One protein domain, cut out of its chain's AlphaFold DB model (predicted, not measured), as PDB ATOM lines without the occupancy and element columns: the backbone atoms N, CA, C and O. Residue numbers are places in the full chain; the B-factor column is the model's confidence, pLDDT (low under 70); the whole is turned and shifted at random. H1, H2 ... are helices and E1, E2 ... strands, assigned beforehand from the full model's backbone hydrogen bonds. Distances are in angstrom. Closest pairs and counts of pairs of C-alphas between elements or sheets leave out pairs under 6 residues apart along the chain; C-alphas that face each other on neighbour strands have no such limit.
ATOM      1  N   SER A  15    -103.847 -47.578 -30.708       85.19
ATOM      2  CA  SER A  15    -102.635 -47.097 -31.363       85.19
ATOM      3  C   SER A  15    -102.712 -47.322 -32.870       85.19
ATOM      4  O   SER A  15    -103.020 -48.429 -33.314       85.19
ATOM      5  N   ILE A  16    -102.362 -46.306 -33.649       84.31
ATOM      6  CA  ILE A  16    -102.256 -46.380 -35.105       84.31
ATOM      7  C   ILE A  16    -100.846 -46.036 -35.573       84.31
ATOM      8  O   ILE A  16    -100.012 -45.510 -34.834       84.31
ATOM      9  N   THR A  17    -100.579 -46.352 -36.833       85.00
ATOM     10  CA  THR A  17     -99.315 -46.049 -37.492       85.00
ATOM     11  C   THR A  17     -99.251 -44.574 -37.911       85.00
ATOM     12  O   THR A  17    -100.273 -43.922 -38.137       85.00
ATOM     13  N   ALA A  18     -98.030 -44.049 -38.062       83.44
ATOM     14  CA  ALA A  18     -97.778 -42.703 -38.581       83.44
ATOM     15  C   ALA A  18     -98.529 -42.368 -39.894       83.44
ATOM     16  O   ALA A  18     -99.110 -41.282 -39.962       83.44
ATOM     17  N   PRO A  19     -98.573 -43.245 -40.926       84.06
ATOM     18  CA  PRO A  19     -99.335 -42.966 -42.146       84.06
ATOM     19  C   PRO A  19    -100.844 -42.863 -41.900       84.06
ATOM     20  O   PRO A  19    -101.471 -41.958 -42.440       84.06
ATOM     21  N   ASN A  20    -101.420 -43.707 -41.037       83.56
ATOM     22  CA  ASN A  20    -102.847 -43.624 -40.709       83.56
ATOM     23  C   ASN A  20    -103.179 -42.307 -39.993       83.56
ATOM     24  O   ASN A  20    -104.229 -41.718 -40.231       83.56
ATOM     25  N   TRP A  21    -102.267 -41.813 -39.148       85.81
ATOM     26  CA  TRP A  21    -102.419 -40.502 -38.520       85.81
ATOM     27  C   TRP A  21    -102.357 -39.373 -39.547       85.81
ATOM     28  O   TRP A  21    -103.198 -38.481 -39.527       85.81
ATOM     29  N   ALA A  22    -101.393 -39.420 -40.469       85.69
ATOM     30  CA  ALA A  22    -101.275 -38.425 -41.531       85.69
ATOM     31  C   ALA A  22    -102.518 -38.405 -42.435       85.69
ATOM     32  O   ALA A  22    -103.000 -37.327 -42.774       85.69
ATOM     33  N   GLN A  23    -103.070 -39.576 -42.764       84.12
ATOM     34  CA  GLN A  23    -104.322 -39.698 -43.507       84.12
ATOM     35  C   GLN A  23    -105.498 -39.110 -42.722       84.12
ATOM     36  O   GLN A  23    -106.282 -38.353 -43.286       84.12
ATOM     37  N   LEU A  24    -105.606 -39.399 -41.422       82.94
ATOM     38  CA  LEU A  24    -106.651 -38.826 -40.576       82.94
ATOM     39  C   LEU A  24    -106.550 -37.297 -40.512       82.94
ATOM     40  O   LEU A  24    -107.549 -36.609 -40.671       82.94
ATOM     41  N   CYS A  25    -105.343 -36.761 -40.335       85.12
ATOM     42  CA  CYS A  25    -105.096 -35.326 -40.390       85.12
ATOM     43  C   CYS A  25    -105.512 -34.730 -41.739       85.12
ATOM     44  O   CYS A  25    -106.221 -33.733 -41.755       85.12
ATOM     45  N   ALA A  26    -105.141 -35.366 -42.854       84.50
ATOM     46  CA  ALA A  26    -105.521 -34.912 -44.188       84.50
ATOM     47  C   ALA A  26    -107.047 -34.894 -44.385       84.50
ATOM     48  O   ALA A  26    -107.576 -33.907 -44.885       84.50
ATOM     49  N   LEU A  27    -107.755 -35.935 -43.930       79.88
ATOM     50  CA  LEU A  27    -109.222 -36.008 -43.991       79.88
ATOM     51  C   LEU A  27    -109.898 -34.894 -43.185       79.88
ATOM     52  O   LEU A  27    -110.941 -34.388 -43.583       79.88
ATOM     53  N   LEU A  28    -109.301 -34.510 -42.058       80.38
ATOM     54  CA  LEU A  28    -109.817 -33.448 -41.198       80.38
ATOM     55  C   LEU A  28    -109.342 -32.047 -41.605       80.38
ATOM     56  O   LEU A  28    -109.742 -31.076 -40.974       80.38
ATOM     57  N   GLY A  29    -108.484 -31.927 -42.626       81.00
ATOM     58  CA  GLY A  29    -107.833 -30.659 -42.973       81.00
ATOM     59  C   GLY A  29    -106.879 -30.146 -41.886       81.00
ATOM     60  O   GLY A  29    -106.567 -28.960 -41.831       81.00
ATOM     61  N   GLU A  30    -106.415 -31.032 -41.008       83.69
ATOM     62  CA  GLU A  30    -105.570 -30.728 -39.859       83.69
ATOM     63  C   GLU A  30    -104.090 -31.002 -40.146       83.69
ATOM     64  O   GLU A  30    -103.710 -31.788 -41.015       83.69
ATOM     65  N   SER A  31    -103.208 -30.384 -39.361       82.44
ATOM     66  CA  SER A  31    -101.772 -30.643 -39.490       82.44
ATOM     67  C   SER A  31    -101.396 -32.002 -38.880       82.44
ATOM     68  O   SER A  31    -101.776 -32.283 -37.741       82.44
ATOM     69  N   PRO A  32    -100.519 -32.809 -39.513       80.31
ATOM     70  CA  PRO A  32     -99.961 -34.015 -38.886       80.31
ATOM     71  C   PRO A  32     -99.141 -33.702 -37.623       80.31
ATOM     72  O   PRO A  32     -98.808 -34.597 -36.839       80.31
ATOM     73  N   LYS A  33     -98.810 -32.421 -37.406       80.81
ATOM     74  CA  LYS A  33     -98.134 -31.941 -36.202       80.81
ATOM     75  C   LYS A  33     -99.064 -31.716 -35.006       80.81
ATOM     76  O   LYS A  33     -98.548 -31.456 -33.918       80.81
ATOM     77  N   GLN A  34    -100.380 -31.835 -35.189       82.31
ATOM     78  CA  GLN A  34    -101.349 -31.653 -34.114       82.31
ATOM     79  C   GLN A  34    -101.123 -32.648 -32.980       82.31
ATOM     80  O   GLN A  34    -100.817 -33.823 -33.197       82.31
ATOM     81  N   LEU A  35    -101.283 -32.159 -31.750       82.25
ATOM     82  CA  LEU A  35    -101.250 -33.005 -30.560       82.25
ATOM     83  C   LEU A  35    -102.576 -33.736 -30.370       82.25
ATOM     84  O   LEU A  35    -102.578 -34.875 -29.924       82.25
ATOM     85  N   THR A  36    -103.692 -33.112 -30.735       85.75
ATOM     86  CA  THR A  36    -105.028 -33.693 -30.608       85.75
ATOM     87  C   THR A  36    -105.861 -33.353 -31.827       85.75
ATOM     88  O   THR A  36    -105.849 -32.206 -32.268       85.75
ATOM     89  N   LEU A  37    -106.619 -34.322 -32.325       83.56
ATOM     90  CA  LEU A  37    -107.592 -34.136 -33.394       83.56
ATOM     91  C   LEU A  37    -108.987 -34.150 -32.793       83.56
ATOM     92  O   LEU A  37    -109.298 -34.990 -31.943       83.56
ATOM     93  N   ARG A  38    -109.833 -33.219 -33.233       83.19
ATOM     94  CA  ARG A  38    -111.216 -33.110 -32.773       83.19
ATOM     95  C   ARG A  38    -112.147 -32.996 -33.967       83.19
ATOM     96  O   ARG A  38    -111.848 -32.273 -34.905       83.19
ATOM     97  N   VAL A  39    -113.274 -33.691 -33.904       79.62
ATOM     98  CA  VAL A  39    -114.325 -33.672 -34.930       79.62
ATOM     99  C   VAL A  39    -115.639 -33.452 -34.209       79.62
ATOM    100  O   VAL A  39    -115.907 -34.142 -33.226       79.62
ATOM    101  N   ASP A  40    -116.410 -32.450 -34.634       74.31
ATOM    102  CA  ASP A  40    -117.708 -32.112 -34.029       74.31
ATOM    103  C   ASP A  40    -117.644 -31.980 -32.484       74.31
ATOM    104  O   ASP A  40    -118.551 -32.357 -31.748       74.31
ATOM    105  N   GLY A  41    -116.517 -31.478 -31.959       75.31
ATOM    106  CA  GLY A  41    -116.275 -31.292 -30.522       75.31
ATOM    107  C   GLY A  41    -115.739 -32.519 -29.762       75.31
ATOM    108  O   GLY A  41    -115.196 -32.339 -28.664       75.31
ATOM    109  N   LYS A  42    -115.785 -33.728 -30.341       80.44
ATOM    110  CA  LYS A  42    -115.249 -34.975 -29.759       80.44
ATOM    111  C   LYS A  42    -113.764 -35.145 -30.098       80.44
ATOM    112  O   LYS A  42    -113.340 -34.840 -31.207       80.44
ATOM    113  N   CYS A  43    -112.955 -35.609 -29.142       82.88
ATOM    114  CA  CYS A  43    -111.552 -35.949 -29.396       82.88
ATOM    115  C   CYS A  43    -111.489 -37.268 -30.168       82.88
ATOM    116  O   CYS A  43    -111.947 -38.288 -29.661       82.88
ATOM    117  N   VAL A  44    -110.941 -37.238 -31.379       84.62
ATOM    118  CA  VAL A  44    -110.840 -38.419 -32.248       84.62
ATOM    119  C   VAL A  44    -109.431 -38.984 -32.291       84.62
ATOM    120  O   VAL A  44    -109.247 -40.143 -32.643       84.62
ATOM    121  N   GLY A  45    -108.429 -38.177 -31.940       85.38
ATOM    122  CA  GLY A  45    -107.034 -38.560 -32.060       85.38
ATOM    123  C   GLY A  45    -106.134 -37.831 -31.077       85.38
ATOM    124  O   GLY A  45    -106.355 -36.665 -30.764       85.38
ATOM    125  N   TRP A  46    -105.092 -38.514 -30.620       85.38
ATOM    126  CA  TRP A  46    -104.055 -37.985 -29.751       85.38
ATOM    127  C   TRP A  46    -102.675 -38.454 -30.213       85.38
ATOM    128  O   TRP A  46    -102.410 -39.645 -30.354       85.38
ATOM    129  N   ARG A  47    -101.766 -37.504 -30.403       83.50
ATOM    130  CA  ARG A  47    -100.349 -37.740 -30.645       83.50
ATOM    131  C   ARG A  47     -99.528 -37.681 -29.354       83.50
ATOM    132  O   ARG A  47     -99.456 -36.646 -28.691       83.50
ATOM    133  N   ALA A  48     -98.827 -38.768 -29.061       80.75
ATOM    134  CA  ALA A  48     -97.742 -38.853 -28.091       80.75
ATOM    135  C   ALA A  48     -96.371 -38.756 -28.806       80.75
ATOM    136  O   ALA A  48     -96.311 -38.884 -30.030       80.75
ATOM    137  N   PRO A  49     -95.247 -38.536 -28.091       75.94
ATOM    138  CA  PRO A  49     -93.932 -38.296 -28.704       75.94
ATOM    139  C   PRO A  49     -93.467 -39.332 -29.741       75.94
ATOM    140  O   PRO A  49     -92.717 -38.981 -30.646       75.94
ATOM    141  N   GLN A  50     -93.906 -40.589 -29.626       77.12
ATOM    142  CA  GLN A  50     -93.560 -41.681 -30.551       77.12
ATOM    143  C   GLN A  50     -94.752 -42.596 -30.877       77.12
ATOM    144  O   GLN A  50     -94.569 -43.689 -31.404       77.12
ATOM    145  N   MET A  51     -95.971 -42.190 -30.516       82.06
ATOM    146  CA  MET A  51     -97.166 -43.018 -30.679       82.06
ATOM    147  C   MET A  51     -98.349 -42.151 -31.091       82.06
ATOM    148  O   MET A  51     -98.481 -41.010 -30.653       82.06
ATOM    149  N   TRP A  52     -99.223 -42.708 -31.920       86.44
ATOM    150  CA  TRP A  52    -100.453 -42.066 -32.362       86.44
ATOM    151  C   TRP A  52    -101.615 -42.906 -31.886       86.44
ATOM    152  O   TRP A  52    -101.608 -44.119 -32.065       86.44
ATOM    153  N   TYR A  53    -102.598 -42.264 -31.285       86.69
ATOM    154  CA  TYR A  53    -103.776 -42.907 -30.739       86.69
ATOM    155  C   TYR A  53    -105.010 -42.298 -31.370       86.69
ATOM    156  O   TYR A  53    -105.060 -41.090 -31.582       86.69
ATOM    157  N   VAL A  54    -106.016 -43.114 -31.644       85.94
ATOM    158  CA  VAL A  54    -107.311 -42.646 -32.136       85.94
ATOM    159  C   VAL A  54    -108.433 -43.368 -31.426       85.94
ATOM    160  O   VAL A  54    -108.288 -44.528 -31.052       85.94
ATOM    161  N   ASP A  55    -109.551 -42.683 -31.249       86.44
ATOM    162  CA  ASP A  55    -110.783 -43.319 -30.810       86.44
ATOM    163  C   ASP A  55    -111.289 -44.191 -31.970       86.44
ATOM    164  O   ASP A  55    -111.579 -43.638 -33.031       86.44
ATOM    165  N   PRO A  56    -111.364 -45.526 -31.843       82.56
ATOM    166  CA  PRO A  56    -111.732 -46.403 -32.953       82.56
ATOM    167  C   PRO A  56    -113.150 -46.124 -33.453       82.56
ATOM    168  O   PRO A  56    -113.395 -46.224 -34.652       82.56
ATOM    169  N   ASP A  57    -114.070 -45.737 -32.569       83.31
ATOM    170  CA  ASP A  57    -115.442 -45.375 -32.930       83.31
ATOM    171  C   ASP A  57    -115.470 -44.094 -33.773       83.31
ATOM    172  O   ASP A  57    -115.977 -44.093 -34.894       83.31
ATOM    173  N   SER A  58    -114.802 -43.032 -33.313       80.88
ATOM    174  CA  SER A  58    -114.696 -41.785 -34.074       80.88
ATOM    175  C   SER A  58    -113.859 -41.936 -35.341       80.88
ATOM    176  O   SER A  58    -114.188 -41.340 -36.356       80.88
ATOM    177  N   TYR A  59    -112.796 -42.739 -35.319       81.31
ATOM    178  CA  TYR A  59    -111.980 -43.037 -36.493       81.31
ATOM    179  C   TYR A  59    -112.808 -43.753 -37.557       81.31
ATOM    180  O   TYR A  59    -112.774 -43.369 -38.723       81.31
ATOM    181  N   ARG A  60    -113.617 -44.742 -37.157       81.31
ATOM    182  CA  ARG A  60    -114.572 -45.396 -38.056       81.31
ATOM    183  C   ARG A  60    -115.647 -44.431 -38.525       81.31
ATOM    184  O   ARG A  60    -115.953 -44.459 -39.705       81.31
ATOM    185  N   ALA A  61    -116.176 -43.568 -37.661       81.00
ATOM    186  CA  ALA A  61    -117.159 -42.561 -38.048       81.00
ATOM    187  C   ALA A  61    -116.581 -41.575 -39.072       81.00
ATOM    188  O   ALA A  61    -117.241 -41.271 -40.057       81.00
ATOM    189  N   VAL A  62    -115.332 -41.131 -38.896       78.44
ATOM    190  CA  VAL A  62    -114.603 -40.309 -39.871       78.44
ATOM    191  C   VAL A  62    -114.428 -41.101 -41.171       78.44
ATOM    192  O   VAL A  62    -114.877 -40.670 -42.224       78.44
ATOM    193  N   MET A  63    -113.890 -42.317 -41.126       76.88
ATOM    194  CA  MET A  63    -113.717 -43.135 -42.334       76.88
ATOM    195  C   MET A  63    -115.032 -43.479 -43.054       76.88
ATOM    196  O   MET A  63    -115.052 -43.544 -44.276       76.88
ATOM    197  N   GLN A  64    -116.131 -43.687 -42.326       73.44
ATOM    198  CA  GLN A  64    -117.465 -43.951 -42.883       73.44
ATOM    199  C   GLN A  64    -118.147 -42.692 -43.408       73.44
ATOM    200  O   GLN A  64    -118.942 -42.779 -44.338       73.44
ATOM    201  N   ARG A  65    -117.867 -41.534 -42.804       68.19
ATOM    202  CA  ARG A  65    -118.346 -40.232 -43.276       68.19
ATOM    203  C   ARG A  65    -117.577 -39.769 -44.512       68.19
ATOM    204  O   ARG A  65    -118.141 -39.044 -45.324       68.19
ATOM    205  N   TRP A  66    -116.338 -40.237 -44.684       67.56
ATOM    206  CA  TRP A  66    -115.479 -39.949 -45.834       67.56
ATOM    207  C   TRP A  66    -114.914 -41.228 -46.495       67.56
ATOM    208  O   TRP A  66    -113.695 -41.398 -46.545       67.56
TER     209      TRP A  66
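Overview. This is residues 15 to 66 of the 73 residues of an uncharacterized protein of Lysobacter sp. TY2-98 (UniProt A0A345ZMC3). A meander sheet E1 E2 E3, each strand antiparallel to the one before, with H1 and H2 on one face, H2 crossing E2, makes two layers. The 52 printed residues run H1, E1, E2, E3, H2. Mixed in class, the whole is compact, radius of gyration of the C-alphas 9.7 A, spans 28 by 20 by 19 A.

Along the chain. H1, residues 18 to 27, begins at C-alpha 18 (-97.778, -42.703, -38.581). E1 holds residues 36 to 39, E2 42 to 48, 18.0 A long, E3 51 to 54. H2, residues 56 to 65, ends at C-alpha 65 (-118.346, -40.232, -43.276).

Arrangement. Within hydrogen-bond range are N 37 and O 45 of hairpin E1 and E2, 2.8 A, and N 46 and O 53 of hairpin E2 and E3, 2.7 A. The closest C-alphas of H1 and E3 are Trp 21 and Trp 52, 6.7 A; of E2 and H2, Val 44 and Ser 58, 5.4 A. H1 and H2 have every O i to N i+4 pair within range.

Size, cuts and confidence. No link is long; residues 65 to 66 have pLDDT under 70.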